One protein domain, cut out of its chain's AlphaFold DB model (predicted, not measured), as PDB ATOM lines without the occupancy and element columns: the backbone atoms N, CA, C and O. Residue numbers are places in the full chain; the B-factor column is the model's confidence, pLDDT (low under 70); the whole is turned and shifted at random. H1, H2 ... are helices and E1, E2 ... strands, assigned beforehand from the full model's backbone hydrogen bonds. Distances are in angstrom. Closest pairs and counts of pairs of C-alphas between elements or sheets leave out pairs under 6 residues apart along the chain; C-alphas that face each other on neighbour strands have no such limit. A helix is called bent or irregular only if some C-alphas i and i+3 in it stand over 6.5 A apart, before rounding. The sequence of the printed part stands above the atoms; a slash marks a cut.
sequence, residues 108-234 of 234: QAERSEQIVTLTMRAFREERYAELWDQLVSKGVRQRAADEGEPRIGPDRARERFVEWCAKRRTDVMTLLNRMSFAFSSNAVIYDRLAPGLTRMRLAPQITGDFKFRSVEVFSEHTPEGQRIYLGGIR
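Overview. This is residues 108 to 234 of the 234 residues of an uncharacterized protein of Planctomycetes bacterium (UniProt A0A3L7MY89). A strongly twisted sheet of four strands has two helix pieces, H1 and H4b, laid side by side across one face. The long helix H4 is bent into an L: its arm H4b covers part of the sheet, while its arm H4a runs off beyond the sheet, with the short helices H2 and H3 packed on it near the edge strand E4. The printed part has 127 residues, with four named helices followed by four named strands; the sheet's order is E1, E2, E3, E4, antiparallel throughout, and the class is mixed. The whole is compact, with a radius of gyration of the C-alphas of 14.5 A and spans of 45 by 36 by 27 A.

Along the chain. Find C-alpha 112 at (-43.297, -35.484, -20.957); from there H1 runs to residue 124, 19.0 A away. H2 follows at residues 128 to 135 and H3 at residues 138 to 145. Residues 153 to 183 are H4, assigned as one helix by its hydrogen bonds but bent, with C-alphas 167 and 170 8.1 A apart; its arms are H4a, residues 153 to 167, 21.2 A, and H4b, residues 170 to 183, 20.3 A. Then come E1, residues 188 to 194, E2, residues 197 to 202, E3, residues 214 to 222, 25.4 A, and E4, residues 225 to 233, 24.5 A, ending at C-alpha 233 (-51.429, -45.685, -19.554).

Arrangement. Look first at the sheet, a meander, each strand the antiparallel neighbour of the one before. N 191 and O 199 are 2.8 A apart between E1 and E2, N 198 and O 217 2.9 A between E2 and E3, and N 220 and O 227 2.8 A between E3 and E4. H1 lies over E3 and E4, across the strands, at a height over the sheet of 10.6 A. H4b lies on the same face, over E2, at 7.9 A. These two touch, closest at the C-alphas of Val 116 and Leu 176, 6.2 A, opposite ways at a shallow tilt of 34 degrees, only just short of steep. H1 and H2 form a helical hairpin. H4a touches H2, the C-alphas of Tyr 128 and Val 162 being 5.5 A apart, and with residues 153 to 158 alone touches H3, at Ala 145 and Gly 153, 4.3 A between C-alphas. H3 only grazes the sheet with residues 138 to 141. Every O i to N i+4 pair is within hydrogen-bond range in H2, H3, H4a and H4b, and 8 of 9 in H1.

Size, cuts and confidence. The C-alphas farthest apart, of Pro 150 and Ser 185, are 46.6 A apart. The printed part has no cut and ends at the chain's last residue, 234. The link from E2 to E3, 11 residues, is long. Look for pLDDT under 70 at residues 185, 207 and 208.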
ATOM      1  N   GLN A 108     -48.063 -32.525 -31.208       93.44
ATOM      2  CA  GLN A 108     -46.649 -32.830 -31.011       93.44
ATOM      3  C   GLN A 108     -46.202 -32.463 -29.597       93.44
ATOM      4  O   GLN A 108     -46.637 -31.462 -29.029       93.44
ATOM      5  N   ALA A 109     -45.319 -33.281 -29.027       92.69
ATOM      6  CA  ALA A 109     -44.755 -33.067 -27.702       92.69
ATOM      7  C   ALA A 109     -43.228 -33.130 -27.752       92.69
ATOM      8  O   ALA A 109     -42.657 -34.053 -28.326       92.69
ATOM      9  N   GLU A 110     -42.586 -32.178 -27.088       92.50
ATOM     10  CA  GLU A 110     -41.143 -32.144 -26.822       92.50
ATOM     11  C   GLU A 110     -40.838 -32.480 -25.356       92.50
ATOM     12  O   GLU A 110     -39.714 -32.837 -25.009       92.50
ATOM     13  N   ARG A 111     -41.850 -32.395 -24.479       89.31
ATOM     14  CA  ARG A 111     -41.741 -32.674 -23.044       89.31
ATOM     15  C   ARG A 111     -42.785 -33.678 -22.561       89.31
ATOM     16  O   ARG A 111     -43.897 -33.751 -23.081       89.31
ATOM     17  N   SER A 112     -42.442 -34.430 -21.520       90.31
ATOM     18  CA  SER A 112     -43.297 -35.484 -20.957       90.31
ATOM     19  C   SER A 112     -44.624 -34.943 -20.414       90.31
ATOM     20  O   SER A 112     -45.670 -35.568 -20.582       90.31
ATOM     21  N   GLU A 113     -44.616 -33.747 -19.831       90.38
ATOM     22  CA  GLU A 113     -45.810 -33.092 -19.283       90.38
ATOM     23  C   GLU A 113     -46.789 -32.686 -20.399       90.38
ATOM     24  O   GLU A 113     -48.012 -32.695 -20.213       90.38
ATOM     25  N   GLN A 114     -46.264 -32.375 -21.592       93.06
ATOM     26  CA  GLN A 114     -47.091 -32.070 -22.759       93.06
ATOM     27  C   GLN A 114     -47.876 -33.305 -23.206       93.06
ATOM     28  O   GLN A 114     -49.042 -33.155 -23.550       93.06
ATOM     29  N   ILE A 115     -47.316 -34.522 -23.115       94.81
ATOM     30  CA  ILE A 115     -48.077 -35.749 -23.408       94.81
ATOM     31  C   ILE A 115     -49.307 -35.864 -22.515       94.81
ATOM     32  O   ILE A 115     -50.385 -36.165 -23.023       94.81
ATOM     33  N   VAL A 116     -49.185 -35.594 -21.214       94.56
ATOM     34  CA  VAL A 116     -50.341 -35.633 -20.304       94.56
ATOM     35  C   VAL A 116     -51.396 -34.624 -20.748       94.56
ATOM     36  O   VAL A 116     -52.561 -34.982 -20.904       94.56
ATOM     37  N   THR A 117     -50.985 -33.389 -21.039       93.00
ATOM     38  CA  THR A 117     -51.901 -32.306 -21.430       93.00
ATOM     39  C   THR A 117     -52.592 -32.576 -22.773       93.00
ATOM     40  O   THR A 117     -53.808 -32.409 -22.891       93.00
ATOM     41  N   LEU A 118     -51.845 -33.040 -23.777       95.12
ATOM     42  CA  LEU A 118     -52.372 -33.378 -25.101       95.12
ATOM     43  C   LEU A 118     -53.298 -34.590 -25.038       95.12
ATOM     44  O   LEU A 118     -54.383 -34.560 -25.610       95.12
ATOM     45  N   THR A 119     -52.924 -35.616 -24.268       95.62
ATOM     46  CA  THR A 119     -53.775 -36.792 -24.049       95.62
ATOM     47  C   THR A 119     -55.079 -36.384 -23.367       95.62
ATOM     48  O   THR A 119     -56.151 -36.780 -23.813       95.62
ATOM     49  N   MET A 120     -55.034 -35.523 -22.343       95.06
ATOM     50  CA  MET A 120     -56.249 -34.985 -21.716       95.06
ATOM     51  C   MET A 120     -57.136 -34.236 -22.707       95.06
ATOM     52  O   MET A 120     -58.359 -34.358 -22.652       95.06
ATOM     53  N   ARG A 121     -56.546 -33.425 -23.591       93.69
ATOM     54  CA  ARG A 121     -57.303 -32.692 -24.609       93.69
ATOM     55  C   ARG A 121     -57.946 -33.648 -25.614       93.69
ATOM     56  O   ARG A 121     -59.157 -33.575 -25.791       93.69
ATOM     57  N   ALA A 122     -57.192 -34.612 -26.138       93.44
ATOM     58  CA  ALA A 122     -57.714 -35.645 -27.029       93.44
ATOM     59  C   ALA A 122     -58.852 -36.463 -26.390       93.44
ATOM     60  O   ALA A 122     -59.833 -36.764 -27.055       93.44
ATOM     61  N   PHE A 123     -58.782 -36.769 -25.088       94.62
ATOM     62  CA  PHE A 123     -59.866 -37.455 -24.375       94.62
ATOM     63  C   PHE A 123     -61.103 -36.581 -24.128       94.62
ATOM     64  O   PHE A 123     -62.226 -37.092 -24.070       94.62
ATOM     65  N   ARG A 124     -60.922 -35.269 -23.946       91.31
ATOM     66  CA  ARG A 124     -62.042 -34.331 -23.798       91.31
ATOM     67  C   ARG A 124     -62.780 -34.130 -25.115       91.31
ATOM     68  O   ARG A 124     -64.004 -34.155 -25.089       91.31
ATOM     69  N   GLU A 125     -62.034 -33.981 -26.205       90.94
ATOM     70  CA  GLU A 125     -62.544 -33.743 -27.563       90.94
ATOM     71  C   GLU A 125     -62.826 -35.033 -28.347       90.94
ATOM     72  O   GLU A 125     -63.223 -34.977 -29.503       90.94
ATOM     73  N   GLU A 126     -62.603 -36.197 -27.734       91.44
ATOM     74  CA  GLU A 126     -62.830 -37.523 -28.328       91.44
ATOM     75  C   GLU A 126     -62.029 -37.792 -29.621       91.44
ATOM     76  O   GLU A 126     -62.342 -38.695 -30.395       91.44
ATOM     77  N   ARG A 127     -60.910 -37.078 -29.800       91.94
ATOM     78  CA  ARG A 127     -59.933 -37.233 -30.894       91.94
ATOM     79  C   ARG A 127     -58.963 -38.400 -30.643       91.94
ATOM     80  O   ARG A 127     -57.740 -38.244 -30.616       91.94
ATOM     81  N   TYR A 128     -59.509 -39.585 -30.356       93.19
ATOM     82  CA  TYR A 128     -58.732 -40.786 -29.997       93.19
ATOM     83  C   TYR A 128     -57.938 -41.355 -31.175       93.19
ATOM     84  O   TYR A 128     -56.847 -41.898 -31.005       93.19
ATOM     85  N   ALA A 129     -58.515 -41.233 -32.364       90.25
ATOM     86  CA  ALA A 129     -57.926 -41.630 -33.629       90.25
ATOM     87  C   ALA A 129     -56.616 -40.866 -33.878       90.25
ATOM     88  O   ALA A 129     -55.559 -41.461 -34.067       90.25
ATOM     89  N   GLU A 130     -56.669 -39.543 -33.775       93.19
ATOM     90  CA  GLU A 130     -55.528 -38.656 -33.962       93.19
ATOM     91  C   GLU A 130     -54.487 -38.837 -32.851       93.19
ATOM     92  O   GLU A 130     -53.287 -38.839 -33.128       93.19
ATOM     93  N   LEU A 131     -54.927 -39.080 -31.609       93.56
ATOM     94  CA  LEU A 131     -54.038 -39.451 -30.505       93.56
ATOM     95  C   LEU A 131     -53.217 -40.707 -30.839       93.56
ATOM     96  O   LEU A 131     -52.002 -40.718 -30.624       93.56
ATOM     97  N   TRP A 132     -53.860 -41.751 -31.375       93.38
ATOM     98  CA  TRP A 132     -53.183 -42.968 -31.830       93.38
ATOM     99  C   TRP A 132     -52.196 -42.676 -32.956       93.38
ATOM    100  O   TRP A 132     -51.034 -43.073 -32.886       93.38
ATOM    101  N   ASP A 133     -52.652 -41.967 -33.983       93.00
ATOM    102  CA  ASP A 133     -51.887 -41.776 -35.209       93.00
ATOM    103  C   ASP A 133     -50.642 -40.900 -34.989       93.00
ATOM    104  O   ASP A 133     -49.597 -41.154 -35.601       93.00
ATOM    105  N   GLN A 134     -50.731 -39.913 -34.087       94.69
ATOM    106  CA  GLN A 134     -49.726 -38.856 -33.940       94.69
ATOM    107  C   GLN A 134     -48.883 -38.959 -32.665       94.69
ATOM    108  O   GLN A 134     -47.677 -38.711 -32.714       94.69
ATOM    109  N   LEU A 135     -49.482 -39.330 -31.527       95.56
ATOM    110  CA  LEU A 135     -48.792 -39.302 -30.233       95.56
ATOM    111  C   LEU A 135     -48.428 -40.683 -29.700       95.56
ATOM    112  O   LEU A 135     -47.525 -40.767 -28.874       95.56
ATOM    113  N   VAL A 136     -49.054 -41.772 -30.152       92.31
ATOM    114  CA  VAL A 136     -48.635 -43.120 -29.737       92.31
ATOM    115  C   VAL A 136     -47.375 -43.544 -30.492       92.31
ATOM    116  O   VAL A 136     -47.308 -43.505 -31.726       92.31
ATOM    117  N   SER A 137     -46.362 -43.990 -29.741       89.12
ATOM    118  CA  SER A 137     -45.072 -44.387 -30.322       89.12
ATOM    119  C   SER A 137     -45.237 -45.478 -31.383       89.12
ATOM    120  O   SER A 137     -46.055 -46.396 -31.250       89.12
ATOM    121  N   LYS A 138     -44.409 -45.425 -32.432       88.38
ATOM    122  CA  LYS A 138     -44.435 -46.412 -33.522       88.38
ATOM    123  C   LYS A 138     -44.279 -47.845 -33.000       88.38
ATOM    124  O   LYS A 138     -44.983 -48.742 -33.453       88.38
ATOM    125  N   GLY A 139     -43.409 -48.051 -32.008       84.50
ATOM    126  CA  GLY A 139     -43.195 -49.359 -31.388       84.50
ATOM    127  C   GLY A 139     -44.427 -49.905 -30.659       84.50
ATOM    128  O   GLY A 139     -44.683 -51.103 -30.725       84.50
ATOM    129  N   VAL A 140     -45.217 -49.054 -29.993       88.12
ATOM    130  CA  VAL A 140     -46.493 -49.474 -29.377       88.12
ATOM    131  C   VAL A 140     -47.506 -49.859 -30.449       88.12
ATOM    132  O   VAL A 140     -48.120 -50.918 -30.336       88.12
ATOM    133  N   ARG A 141     -47.642 -49.042 -31.500       89.69
ATOM    134  CA  ARG A 141     -48.572 -49.321 -32.603       89.69
ATOM    135  C   ARG A 141     -48.251 -50.635 -33.307       89.69
ATOM    136  O   ARG A 141     -49.154 -51.431 -33.541       89.69
ATOM    137  N   GLN A 142     -46.969 -50.885 -33.571       85.69
ATOM    138  CA  GLN A 142     -46.509 -52.129 -34.183       85.69
ATOM    139  C   GLN A 142     -46.824 -53.340 -33.296       85.69
ATOM    140  O   GLN A 142     -47.451 -54.285 -33.758       85.69
ATOM    141  N   ARG A 143     -46.477 -53.282 -32.001       84.62
ATOM    142  CA  ARG A 143     -46.778 -54.377 -31.062       84.62
ATOM    143  C   ARG A 143     -48.270 -54.686 -30.966       84.62
ATOM    144  O   ARG A 143     -48.626 -55.847 -30.839       84.62
ATOM    145  N   ALA A 144     -49.125 -53.667 -31.010       87.00
ATOM    146  CA  ALA A 144     -50.569 -53.865 -30.998       87.00
ATOM    147  C   ALA A 144     -51.075 -54.504 -32.303       87.00
ATOM    148  O   ALA A 144     -51.950 -55.361 -32.261       87.00
ATOM    149  N   ALA A 145     -50.519 -54.121 -33.457       87.81
ATOM    150  CA  ALA A 145     -50.867 -54.711 -34.753       87.81
ATOM    151  C   ALA A 145     -50.442 -56.184 -34.873       87.81
ATOM    152  O   ALA A 145     -51.120 -56.972 -35.537       87.81
ATOM    153  N   ASP A 146     -49.342 -56.544 -34.214       84.94
ATOM    154  CA  ASP A 146     -48.795 -57.901 -34.172       84.94
ATOM    155  C   ASP A 146     -49.432 -58.775 -33.068       84.94
ATOM    156  O   ASP A 146     -49.037 -59.923 -32.888       84.94
ATOM    157  N   GLU A 147     -50.411 -58.258 -32.316       81.25
ATOM    158  CA  GLU A 147     -51.113 -59.017 -31.274       81.25
ATOM    159  C   GLU A 147     -52.048 -60.078 -31.891       81.25
ATOM    160  O   GLU A 147     -52.763 -59.804 -32.858       81.25
ATOM    161  N   GLY A 148     -52.092 -61.272 -31.290       74.38
ATOM    162  CA  GLY A 148     -52.997 -62.367 -31.671       74.38
ATOM    163  C   GLY A 148     -52.469 -63.310 -32.762       74.38
ATOM    164  O   GLY A 148     -51.454 -63.052 -33.399       74.38
ATOM    165  N   GLU A 149     -53.183 -64.423 -32.964       79.12
ATOM    166  CA  GLU A 149     -52.914 -65.429 -34.002       79.12
ATOM    167  C   GLU A 149     -54.240 -65.769 -34.728       79.12
ATOM    168  O   GLU A 149     -55.125 -66.369 -34.109       79.12
ATOM    169  N   PRO A 150     -54.423 -65.384 -36.008       83.81
ATOM    170  CA  PRO A 150     -53.515 -64.565 -36.812       83.81
ATOM    171  C   PRO A 150     -53.427 -63.120 -36.294       83.81
ATOM    172  O   PRO A 150     -54.334 -62.637 -35.613       83.81
ATOM    173  N   ARG A 151     -52.344 -62.422 -36.661       92.38
ATOM    174  CA  ARG A 151     -52.131 -60.998 -36.347       92.38
ATOM    175  C   ARG A 151     -53.355 -60.152 -36.707       92.38
ATOM    176  O   ARG A 151     -53.880 -60.262 -37.818       92.38
ATOM    177  N   ILE A 152     -53.780 -59.279 -35.795       89.56
ATOM    178  CA  ILE A 152     -54.975 -58.448 -36.011       89.56
ATOM    179  C   ILE A 152     -54.759 -57.324 -37.037       89.56
ATOM    180  O   ILE A 152     -55.721 -56.859 -37.643       89.56
ATOM    181  N   GLY A 153     -53.511 -56.895 -37.248       91.38
ATOM    182  CA  GLY A 153     -53.165 -55.837 -38.194       91.38
ATOM    183  C   GLY A 153     -53.374 -54.407 -37.662       91.38
ATOM    184  O   GLY A 153     -53.933 -54.200 -36.580       91.38
ATOM    185  N   PRO A 154     -52.889 -53.396 -38.407       87.38
ATOM    186  CA  PRO A 154     -52.826 -52.006 -37.945       87.38
ATOM    187  C   PRO A 154     -54.202 -51.363 -37.742       87.38
ATOM    188  O   PRO A 154     -54.402 -50.670 -36.744       87.38
ATOM    189  N   ASP A 155     -55.155 -51.624 -38.639       89.31
ATOM    190  CA  ASP A 155     -56.489 -51.017 -38.580       89.31
ATOM    191  C   ASP A 155     -57.253 -51.507 -37.350       89.31
ATOM    192  O   ASP A 155     -57.757 -50.711 -36.557       89.31
ATOM    193  N   ARG A 156     -57.230 -52.823 -37.099       90.50
ATOM    194  CA  ARG A 156     -57.887 -53.391 -35.921       90.50
ATOM    195  C   ARG A 156     -57.204 -52.972 -34.619       90.50
ATOM    196  O   ARG A 156     -57.887 -52.759 -33.620       90.50
ATOM    197  N   ALA A 157     -55.880 -52.821 -34.605       87.25
ATOM    198  CA  ALA A 157     -55.161 -52.292 -33.444       87.25
ATOM    199  C   ALA A 157     -55.585 -50.852 -33.112       87.25
ATOM    200  O   ALA A 157     -55.834 -50.534 -31.946       87.25
ATOM    201  N   ARG A 158     -55.735 -50.007 -34.138       92.19
ATOM    202  CA  ARG A 158     -56.250 -48.640 -33.999       92.19
ATOM    203  C   ARG A 158     -57.682 -48.626 -33.470       92.19
ATOM    204  O   ARG A 158     -57.963 -47.904 -32.517       92.19
ATOM    205  N   GLU A 159     -58.571 -49.446 -34.027       86.44
ATOM    206  CA  GLU A 159     -59.952 -49.584 -33.544       86.44
ATOM    207  C   GLU A 159     -60.002 -50.006 -32.073       86.44
ATOM    208  O   GLU A 159     -60.670 -49.357 -31.270       86.44
ATOM    209  N   ARG A 160     -59.235 -51.035 -31.680       89.75
ATOM    210  CA  ARG A 160     -59.165 -51.490 -30.281       89.75
ATOM    211  C   ARG A 160     -58.660 -50.398 -29.343       89.75
ATOM    212  O   ARG A 160     -59.130 -50.312 -28.209       89.75
ATOM    213  N   PHE A 161     -57.715 -49.571 -29.787       91.94
ATOM    214  CA  PHE A 161     -57.251 -48.429 -29.004       91.94
ATOM    215  C   PHE A 161     -58.361 -47.389 -28.811       91.94
ATOM    216  O   PHE A 161     -58.602 -46.967 -27.680       91.94
ATOM    217  N   VAL A 162     -59.078 -47.023 -29.877       91.75
ATOM    218  CA  VAL A 162     -60.211 -46.084 -29.808       91.75
ATOM    219  C   VAL A 162     -61.315 -46.622 -28.890       91.75
ATOM    220  O   VAL A 162     -61.769 -45.908 -27.993       91.75
ATOM    221  N   GLU A 163     -61.688 -47.896 -29.041       86.50
ATOM    222  CA  GLU A 163     -62.650 -48.590 -28.172       86.50
ATOM    223  C   GLU A 163     -62.197 -48.559 -26.699       86.50
ATOM    224  O   GLU A 163     -62.990 -48.292 -25.790       86.50
ATOM    225  N   TRP A 164     -60.907 -48.806 -26.446       94.56
ATOM    226  CA  TRP A 164     -60.330 -48.758 -25.106       94.56
ATOM    227  C   TRP A 164     -60.386 -47.346 -24.514       94.56
ATOM    228  O   TRP A 164     -60.823 -47.195 -23.370       94.56
ATOM    229  N   CYS A 165     -60.013 -46.316 -25.280       92.31
ATOM    230  CA  CYS A 165     -60.067 -44.921 -24.846       92.31
ATOM    231  C   CYS A 165     -61.492 -44.515 -24.463       92.31
ATOM    232  O   CYS A 165     -61.704 -44.013 -23.357       92.31
ATOM    233  N   ALA A 166     -62.473 -44.807 -25.322       89.25
ATOM    234  CA  ALA A 166     -63.878 -44.512 -25.061       89.25
ATOM    235  C   ALA A 166     -64.380 -45.220 -23.789       89.25
ATOM    236  O   ALA A 166     -64.957 -44.589 -22.902       89.25
ATOM    237  N   LYS A 167     -64.078 -46.517 -23.633       91.56
ATOM    238  CA  LYS A 167     -64.482 -47.312 -22.458       91.56
ATOM    239  C   LYS A 167     -63.820 -46.855 -21.157       91.56
ATOM    240  O   LYS A 167     -64.376 -47.054 -20.076       91.56
ATOM    241  N   ARG A 168     -62.606 -46.308 -21.231       92.06
ATOM    242  CA  ARG A 168     -61.778 -45.957 -20.067       92.06
ATOM    243  C   ARG A 168     -61.706 -44.458 -19.794       92.06
ATOM    244  O   ARG A 168     -61.019 -44.069 -18.853       92.06
ATOM    245  N   ARG A 169     -62.439 -43.632 -20.551       91.81
ATOM    246  CA  ARG A 169     -62.381 -42.162 -20.506       91.81
ATOM    247  C   ARG A 169     -62.399 -41.596 -19.091       91.81
ATOM    248  O   ARG A 169     -61.499 -40.844 -18.737       91.81
ATOM    249  N   THR A 170     -63.374 -41.980 -18.268       92.62
ATOM    250  CA  THR A 170     -63.517 -41.469 -16.893       92.62
ATOM    251  C   THR A 170     -62.314 -41.815 -16.015       92.62
ATOM    252  O   THR A 170     -61.754 -40.945 -15.348       92.62
ATOM    253  N   ASP A 171     -61.885 -43.077 -16.044       93.81
ATOM    254  CA  ASP A 171     -60.780 -43.576 -15.221       93.81
ATOM    255  C   ASP A 171     -59.444 -42.941 -15.652       93.81
ATOM    256  O   ASP A 171     -58.651 -42.513 -14.812       93.81
ATOM    257  N   VAL A 172     -59.210 -42.827 -16.967       94.88
ATOM    258  CA  VAL A 172     -58.010 -42.190 -17.531       94.88
ATOM    259  C   VAL A 172     -57.995 -40.696 -17.221       94.88
ATOM    260  O   VAL A 172     -56.995 -40.189 -16.723       94.88
ATOM    261  N   MET A 173     -59.103 -39.985 -17.443       94.56
ATOM    262  CA  MET A 173     -59.185 -38.551 -17.145       94.56
ATOM    263  C   MET A 173     -58.972 -38.261 -15.661       94.56
ATOM    264  O   MET A 173     -58.340 -37.264 -15.325       94.56
ATOM    265  N   THR A 174     -59.436 -39.138 -14.771       93.31
ATOM    266  CA  THR A 174     -59.176 -39.017 -13.331       93.31
ATOM    267  C   THR A 174     -57.673 -39.026 -13.035       93.31
ATOM    268  O   THR A 174     -57.176 -38.134 -12.343       93.31
ATOM    269  N   LEU A 175     -56.936 -39.983 -13.609       93.12
ATOM    270  CA  LEU A 175     -55.482 -40.057 -13.472       93.12
ATOM    271  C   LEU A 175     -54.791 -38.823 -14.067       93.12
ATOM    272  O   LEU A 175     -53.974 -38.194 -13.397       93.12
ATOM    273  N   LEU A 176     -55.105 -38.479 -15.317       93.62
ATOM    274  CA  LEU A 176     -54.407 -37.413 -16.034       93.62
ATOM    275  C   LEU A 176     -54.648 -36.040 -15.396       93.62
ATOM    276  O   LEU A 176     -53.700 -35.276 -15.231       93.62
ATOM    277  N   ASN A 177     -55.879 -35.755 -14.953       91.31
ATOM    278  CA  ASN A 177     -56.179 -34.552 -14.175       91.31
ATOM    279  C   ASN A 177     -55.307 -34.498 -12.917       91.31
ATOM    280  O   ASN A 177     -54.668 -33.482 -12.651       91.31
ATOM    281  N   ARG A 178     -55.230 -35.603 -12.159       90.25
ATOM    282  CA  ARG A 178     -54.421 -35.645 -10.938       90.25
ATOM    283  C   ARG A 178     -52.935 -35.441 -11.226       90.25
ATOM    284  O   ARG A 178     -52.302 -34.697 -10.485       90.25
ATOM    285  N   MET A 179     -52.395 -36.049 -12.285       90.62
ATOM    286  CA  MET A 179     -51.008 -35.824 -12.709       90.62
ATOM    287  C   MET A 179     -50.756 -34.373 -13.114       90.62
ATOM    288  O   MET A 179     -49.763 -33.798 -12.683       90.62
ATOM    289  N   SER A 180     -51.672 -33.767 -13.875       87.44
ATOM    290  CA  SER A 180     -51.571 -32.370 -14.311       87.44
ATOM    291  C   SER A 180     -51.416 -31.411 -13.124       87.44
ATOM    292  O   SER A 180     -50.494 -30.598 -13.095       87.44
ATOM    293  N   PHE A 181     -52.228 -31.586 -12.075       81.81
ATOM    294  CA  PHE A 181     -52.068 -30.842 -10.819       81.81
ATOM    295  C   PHE A 181     -50.821 -31.250 -10.019       81.81
ATOM    296  O   PHE A 181     -50.238 -30.437  -9.309       81.81
ATOM    297  N   ALA A 182     -50.404 -32.514 -10.085       78.69
ATOM    298  CA  ALA A 182     -49.251 -33.008  -9.341       78.69
ATOM    299  C   ALA A 182     -47.911 -32.492  -9.898       78.69
ATOM    300  O   ALA A 182     -46.946 -32.395  -9.137       78.69
ATOM    301  N   PHE A 183     -47.847 -32.103 -11.178       77.62
ATOM    302  CA  PHE A 183     -46.649 -31.485 -11.756       77.62
ATOM    303  C   PHE A 183     -46.269 -30.168 -11.070       77.62
ATOM    304  O   PHE A 183     -45.086 -29.905 -10.891       77.62
ATOM    305  N   SER A 184     -47.240 -29.364 -10.618       70.62
ATOM    306  CA  SER A 184     -46.951 -28.109  -9.903       70.62
ATOM    307  C   SER A 184     -46.529 -28.311  -8.442       70.62
ATOM    308  O   SER A 184     -46.024 -27.382  -7.817       70.62
ATOM    309  N   SER A 185     -46.717 -29.514  -7.893       69.38
ATOM    310  CA  SER A 185     -46.443 -29.849  -6.487       69.38
ATOM    311  C   SER A 185     -45.343 -30.903  -6.306       69.38
ATOM    312  O   SER A 185     -45.191 -31.438  -5.210       69.38
ATOM    313  N   ASN A 186     -44.575 -31.213  -7.360       70.69
ATOM    314  CA  ASN A 186     -43.544 -32.266  -7.377       70.69
ATOM    315  C   ASN A 186     -44.058 -33.647  -6.921       70.69
ATOM    316  O   ASN A 186     -43.301 -34.484  -6.432       70.69
ATOM    317  N   ALA A 187     -45.358 -33.903  -7.084       82.81
ATOM    318  CA  ALA A 187     -45.997 -35.140  -6.648       82.81
ATOM    319  C   ALA A 187     -46.115 -36.182  -7.779       82.81
ATOM    320  O   ALA A 187     -46.813 -37.188  -7.630       82.81
ATOM    321  N   VAL A 188     -45.422 -35.953  -8.901       87.12
ATOM    322  CA  VAL A 188     -45.184 -36.940  -9.960       87.12
ATOM    323  C   VAL A 188     -43.738 -37.416  -9.874       87.12
ATOM    324  O   VAL A 188     -42.806 -36.618  -9.903       87.12
ATOM    325  N   ILE A 189     -43.557 -38.728  -9.783       90.00
ATOM    326  CA  ILE A 189     -42.255 -39.387  -9.782       90.00
ATOM    327  C   ILE A 189     -41.959 -39.877 -11.200       90.00
ATOM    328  O   ILE A 189     -42.813 -40.496 -11.838       90.00
ATOM    329  N   TYR A 190     -40.739 -39.607 -11.662       92.19
ATOM    330  CA  TYR A 190     -40.229 -40.015 -12.967       92.19
ATOM    331  C   TYR A 190     -39.267 -41.188 -12.786       92.19
ATOM    332  O   TYR A 190     -38.129 -41.006 -12.355       92.19
ATOM    333  N   ASP A 191     -39.709 -42.390 -13.140       90.50
ATOM    334  CA  ASP A 191     -38.858 -43.576 -13.156       90.50
ATOM    335  C   ASP A 191     -38.313 -43.788 -14.579       90.50
ATOM    336  O   ASP A 191     -39.075 -43.969 -15.533       90.50
ATOM    337  N   ARG A 192     -36.987 -43.796 -14.747       90.44
ATOM    338  CA  ARG A 192     -36.356 -44.161 -16.024       90.44
ATOM    339  C   ARG A 192     -36.272 -45.683 -16.117       90.44
ATOM    340  O   ARG A 192     -35.513 -46.297 -15.376       90.44
ATOM    341  N   LEU A 193     -37.049 -46.284 -17.017       85.69
ATOM    342  CA  LEU A 193     -37.139 -47.746 -17.139       85.69
ATOM    343  C   LEU A 193     -36.130 -48.319 -18.138       85.69
ATOM    344  O   LEU A 193     -35.644 -49.430 -17.959       85.69
ATOM    345  N   ALA A 194     -35.841 -47.572 -19.202       83.06
ATOM    346  CA  ALA A 194     -34.892 -47.936 -20.249       83.06
ATOM    347  C   ALA A 194     -34.414 -46.660 -20.973       83.06
ATOM    348  O   ALA A 194     -34.977 -45.584 -20.734       83.06
ATOM    349  N   PRO A 195     -33.407 -46.730 -21.865       83.81
ATOM    350  CA  PRO A 195     -33.052 -45.602 -22.720       83.81
ATOM    351  C   PRO A 195     -34.283 -45.071 -23.467       83.81
ATOM    352  O   PRO A 195     -35.000 -45.827 -24.117       83.81
ATOM    353  N   GLY A 196     -34.567 -43.778 -23.309       83.25
ATOM    354  CA  GLY A 196     -35.741 -43.127 -23.893       83.25
ATOM    355  C   GLY A 196     -37.083 -43.448 -23.218       83.25
ATOM    356  O   GLY A 196     -38.009 -42.669 -23.384       83.25
ATOM    357  N   LEU A 197     -37.219 -44.506 -22.412       90.00
ATOM    358  CA  LEU A 197     -38.482 -44.861 -21.750       90.00
ATOM    359  C   LEU A 197     -38.546 -44.321 -20.320       90.00
ATOM    360  O   LEU A 197     -37.789 -44.741 -19.439       90.00
ATOM    361  N   THR A 198     -39.514 -43.443 -20.079       91.94
ATOM    362  CA  THR A 198     -39.794 -42.868 -18.761       91.94
ATOM    363  C   THR A 198     -41.217 -43.200 -18.336       91.94
ATOM    364  O   THR A 198     -42.149 -43.099 -19.129       91.94
ATOM    365  N   ARG A 199     -41.399 -43.584 -17.074       93.25
ATOM    366  CA  ARG A 199     -42.708 -43.749 -16.447       93.25
ATOM    367  C   ARG A 199     -42.944 -42.601 -15.479       93.25
ATOM    368  O   ARG A 199     -42.174 -42.406 -14.547       93.25
ATOM    369  N   MET A 200     -44.035 -41.884 -15.686       93.81
ATOM    370  CA  MET A 200     -44.576 -40.907 -14.752       93.81
ATOM    371  C   MET A 200     -45.618 -41.600 -13.879       93.81
ATOM    372  O   MET A 200     -46.547 -42.223 -14.398       93.81
ATOM    373  N   ARG A 201     -45.485 -41.502 -12.558       93.00
ATOM    374  CA  ARG A 201     -46.471 -42.026 -11.601       93.00
ATOM    375  C   ARG A 201     -46.732 -41.032 -10.485       93.00
ATOM    376  O   ARG A 201     -45.863 -40.238 -10.142       93.00
ATOM    377  N   LEU A 202     -47.914 -41.102  -9.888       88.88
ATOM    378  CA  LEU A 202     -48.216 -40.311  -8.698       88.88
ATOM    379  C   LEU A 202     -47.367 -40.784  -7.511       88.88
ATOM    380  O   LEU A 202     -47.046 -41.971  -7.384       88.88
ATOM    381  N   ALA A 203     -46.993 -39.852  -6.639       84.69
ATOM    382  CA  ALA A 203     -46.291 -40.184  -5.412       84.69
ATOM    383  C   ALA A 203     -47.185 -41.038  -4.484       84.69
ATOM    384  O   ALA A 203     -48.401 -40.815  -4.439       84.69
ATOM    385  N   PRO A 204     -46.619 -42.003  -3.728       81.31
ATOM    386  CA  PRO A 204     -47.393 -42.958  -2.928       81.31
ATOM    387  C   PRO A 204     -48.437 -42.297  -2.019       81.31
ATOM    388  O   PRO A 204     -49.579 -42.735  -1.965       81.31
ATOM    389  N   GLN A 205     -48.077 -41.174  -1.397       78.62
ATOM    390  CA  GLN A 205     -48.924 -40.420  -0.470       78.62
ATOM    391  C   GLN A 205     -50.185 -39.802  -1.096       78.62
ATOM    392  O   GLN A 205     -51.109 -39.438  -0.378       78.62
ATOM    393  N   ILE A 206     -50.233 -39.660  -2.422       76.62
ATOM    394  CA  ILE A 206     -51.410 -39.166  -3.151       76.62
ATOM    395  C   ILE A 206     -51.994 -40.222  -4.085       76.62
ATOM    396  O   ILE A 206     -52.836 -39.897  -4.925       76.62
ATOM    397  N   THR A 207     -51.536 -41.469  -3.965       66.00
ATOM    398  CA  THR A 207     -52.071 -42.585  -4.739       66.00
ATOM    399  C   THR A 207     -53.376 -43.016  -4.077       66.00
ATOM    400  O   THR A 207     -53.384 -43.858  -3.188       66.00
ATOM    401  N   GLY A 208     -54.482 -42.372  -4.456       67.38
ATOM    402  CA  GLY A 208     -55.824 -42.847  -4.118       67.38
ATOM    403  C   GLY A 208     -56.172 -44.138  -4.867       67.38
ATOM    404  O   GLY A 208     -55.330 -44.713  -5.564       67.38
ATOM    405  N   ASP A 209     -57.438 -44.549  -4.792       72.75
ATOM    406  CA  ASP A 209     -57.982 -45.717  -5.501       72.75
ATOM    407  C   ASP A 209     -58.146 -45.466  -7.012       72.75
ATOM    408  O   ASP A 209     -59.225 -45.584  -7.595       72.75
ATOM    409  N   PHE A 210     -57.058 -45.091  -7.684       85.62
ATOM    410  CA  PHE A 210     -57.040 -44.918  -9.127       85.62
ATOM    411  C   PHE A 210     -56.890 -46.273  -9.825       85.62
ATOM    412  O   PHE A 210     -55.980 -47.053  -9.518       85.62
ATOM    413  N   LYS A 211     -57.761 -46.525 -10.813       88.00
ATOM    414  CA  LYS A 211     -57.661 -47.714 -11.675       88.00
ATOM    415  C   LYS A 211     -56.401 -47.705 -12.538       88.00
ATOM    416  O   LYS A 211     -55.827 -48.763 -12.758       88.00
ATOM    417  N   PHE A 212     -55.996 -46.523 -12.995       89.88
ATOM    418  CA  PHE A 212     -54.723 -46.287 -13.669       89.88
ATOM    419  C   PHE A 212     -53.812 -45.489 -12.746       89.88
ATOM    420  O   PHE A 212     -54.285 -44.616 -12.024       89.88
ATOM    421  N   ARG A 213     -52.508 -45.752 -12.765       89.06
ATOM    422  CA  ARG A 213     -51.550 -45.190 -11.797       89.06
ATOM    423  C   ARG A 213     -50.336 -44.530 -12.441       89.06
ATOM    424  O   ARG A 213     -49.589 -43.826 -11.761       89.06
ATOM    425  N   SER A 214     -50.130 -44.750 -13.732       92.00
ATOM    426  CA  SER A 214     -48.930 -44.332 -14.436       92.00
ATOM    427  C   SER A 214     -49.163 -44.049 -15.917       92.00
ATOM    428  O   SER A 214     -50.058 -44.603 -16.556       92.00
ATOM    429  N   VAL A 215     -48.312 -43.184 -16.458       95.50
ATOM    430  CA  VAL A 215     -48.203 -42.878 -17.882       95.50
ATOM    431  C   VAL A 215     -46.766 -43.151 -18.292       95.50
ATOM    432  O   VAL A 215     -45.826 -42.654 -17.675       95.50
ATOM    433  N   GLU A 216     -46.583 -43.959 -19.323       94.44
ATOM    434  CA  GLU A 216     -45.280 -44.232 -19.917       94.44
ATOM    435  C   GLU A 216     -45.098 -43.368 -21.156       94.44
ATOM    436  O   GLU A 216     -46.029 -43.206 -21.947       94.44
ATOM    437  N   VAL A 217     -43.895 -42.833 -21.335       93.50
ATOM    438  CA  VAL A 217     -43.518 -42.015 -22.484       93.50
ATOM    439  C   VAL A 217     -42.178 -42.457 -23.056       93.50
ATOM    440  O   VAL A 217     -41.272 -42.851 -22.318       93.50
ATOM    441  N   PHE A 218     -42.059 -42.379 -24.377       90.50
ATOM    442  CA  PHE A 218     -40.827 -42.603 -25.120       90.50
ATOM    443  C   PHE A 218     -40.274 -41.269 -25.604       90.50
ATOM    444  O   PHE A 218     -40.986 -40.502 -26.238       90.50
ATOM    445  N   SER A 219     -39.009 -41.009 -25.317       91.00
ATOM    446  CA  SER A 219     -38.247 -39.894 -25.853       91.00
ATOM    447  C   SER A 219     -37.406 -40.381 -27.019       91.00
ATOM    448  O   SER A 219     -36.549 -41.247 -26.850       91.00
ATOM    449  N   GLU A 220     -37.602 -39.764 -28.173       88.94
ATOM    450  CA  GLU A 220     -36.854 -40.021 -29.396       88.94
ATOM    451  C   GLU A 220     -36.184 -38.722 -29.847       88.94
ATOM    452  O   GLU A 220     -36.780 -37.646 -29.805       88.94
ATOM    453  N   HIS A 221     -34.920 -38.803 -30.253       84.00
ATOM    454  CA  HIS A 221     -34.230 -37.663 -30.844       84.00
ATOM    455  C   HIS A 221     -34.443 -37.698 -32.356       84.00
ATOM    456  O   HIS A 221     -34.109 -38.689 -33.007       84.00
ATOM    457  N   THR A 222     -35.015 -36.633 -32.905       80.44
ATOM    458  CA  THR A 222     -35.243 -36.468 -34.343       80.44
ATOM    459  C   THR A 222     -34.379 -35.317 -34.870       80.44
ATOM    460  O   THR A 222     -33.925 -34.499 -34.067       80.44
ATOM    461  N   PRO A 223     -34.160 -35.195 -36.194       78.00
ATOM    462  CA  PRO A 223     -33.434 -34.054 -36.765       78.00
ATOM    463  C   PRO A 223     -34.045 -32.688 -36.418       78.00
ATOM    464  O   PRO A 223     -33.341 -31.686 -36.408       78.00
ATOM    465  N   GLU A 224     -35.346 -32.654 -36.123       75.38
ATOM    466  CA  GLU A 224     -36.094 -31.448 -35.749       75.38
ATOM    467  C   GLU A 224     -36.037 -31.153 -34.241       75.38
ATOM    468  O   GLU A 224     -36.525 -30.118 -33.799       75.38
ATOM    469  N   GLY A 225     -35.457 -32.055 -33.444       83.12
ATOM    470  CA  GLY A 225     -35.387 -31.943 -31.992       83.12
ATOM    471  C   GLY A 225     -35.921 -33.173 -31.265       83.12
ATOM    472  O   GLY A 225     -36.175 -34.235 -31.845       83.12
ATOM    473  N   GLN A 226     -36.058 -33.041 -29.948       86.69
ATOM    474  CA  GLN A 226     -36.590 -34.095 -29.092       86.69
ATOM    475  C   GLN A 226     -38.095 -34.241 -29.317       86.69
ATOM    476  O   GLN A 226     -38.835 -33.273 -29.196       86.69
ATOM    477  N   ARG A 227     -38.559 -35.461 -29.579       93.12
ATOM    478  CA  ARG A 227     -39.983 -35.792 -29.594       93.12
ATOM    479  C   ARG A 227     -40.307 -36.771 -28.485       93.12
ATOM    480  O   ARG A 227     -39.559 -37.713 -28.227       93.12
ATOM    481  N   ILE A 228     -41.438 -36.540 -27.838       94.81
ATOM    482  CA  ILE A 228     -41.987 -37.420 -26.820       94.81
ATOM    483  C   ILE A 228     -43.247 -38.073 -27.374       94.81
ATOM    484  O   ILE A 228     -44.092 -37.412 -27.971       94.81
ATOM    485  N   TYR A 229     -43.375 -39.372 -27.143       93.88
ATOM    486  CA  TYR A 229     -44.498 -40.193 -27.565       93.88
ATOM    487  C   TYR A 229     -45.119 -40.907 -26.370       93.88
ATOM    488  O   TYR A 229     -44.426 -41.319 -25.441       93.88
ATOM    489  N   LEU A 230     -46.428 -41.120 -26.413       94.81
ATOM    490  CA  LEU A 230     -47.154 -41.952 -25.470       94.81
ATOM    491  C   LEU A 230     -46.750 -43.425 -25.651       94.81
ATOM    492  O   LEU A 230     -46.861 -44.013 -26.732       94.81
ATOM    493  N   GLY A 231     -46.271 -44.015 -24.561       88.75
ATOM    494  CA  GLY A 231     -45.912 -45.426 -24.446       88.75
ATOM    495  C   GLY A 231     -47.031 -46.291 -23.866       88.75
ATOM    496  O   GLY A 231     -47.143 -47.468 -24.208       88.75
ATOM    497  N   GLY A 232     -47.877 -45.711 -23.016       89.19
ATOM    498  CA  GLY A 232     -49.050 -46.381 -22.464       89.19
ATOM    499  C   GLY A 232     -49.588 -45.701 -21.211       89.19
ATOM    500  O   GLY A 232     -48.927 -44.856 -20.613       89.19
ATOM    501  N   ILE A 233     -50.790 -46.100 -20.806       92.75
ATOM    502  CA  ILE A 233     -51.429 -45.685 -19.554       92.75
ATOM    503  C   ILE A 233     -51.753 -46.967 -18.789       92.75
ATOM    504  O   ILE A 233     -52.420 -47.851 -19.332       92.75
ATOM    505  N   ARG A 234     -51.224 -47.097 -17.572       85.75
ATOM    506  CA  ARG A 234     -51.316 -48.313 -16.750       85.75
ATOM    507  C   ARG A 234     -51.743 -47.989 -15.342       85.75
ATOM    508  O   ARG A 234     -51.177 -47.031 -14.773       85.75
TER     509      ARG A 234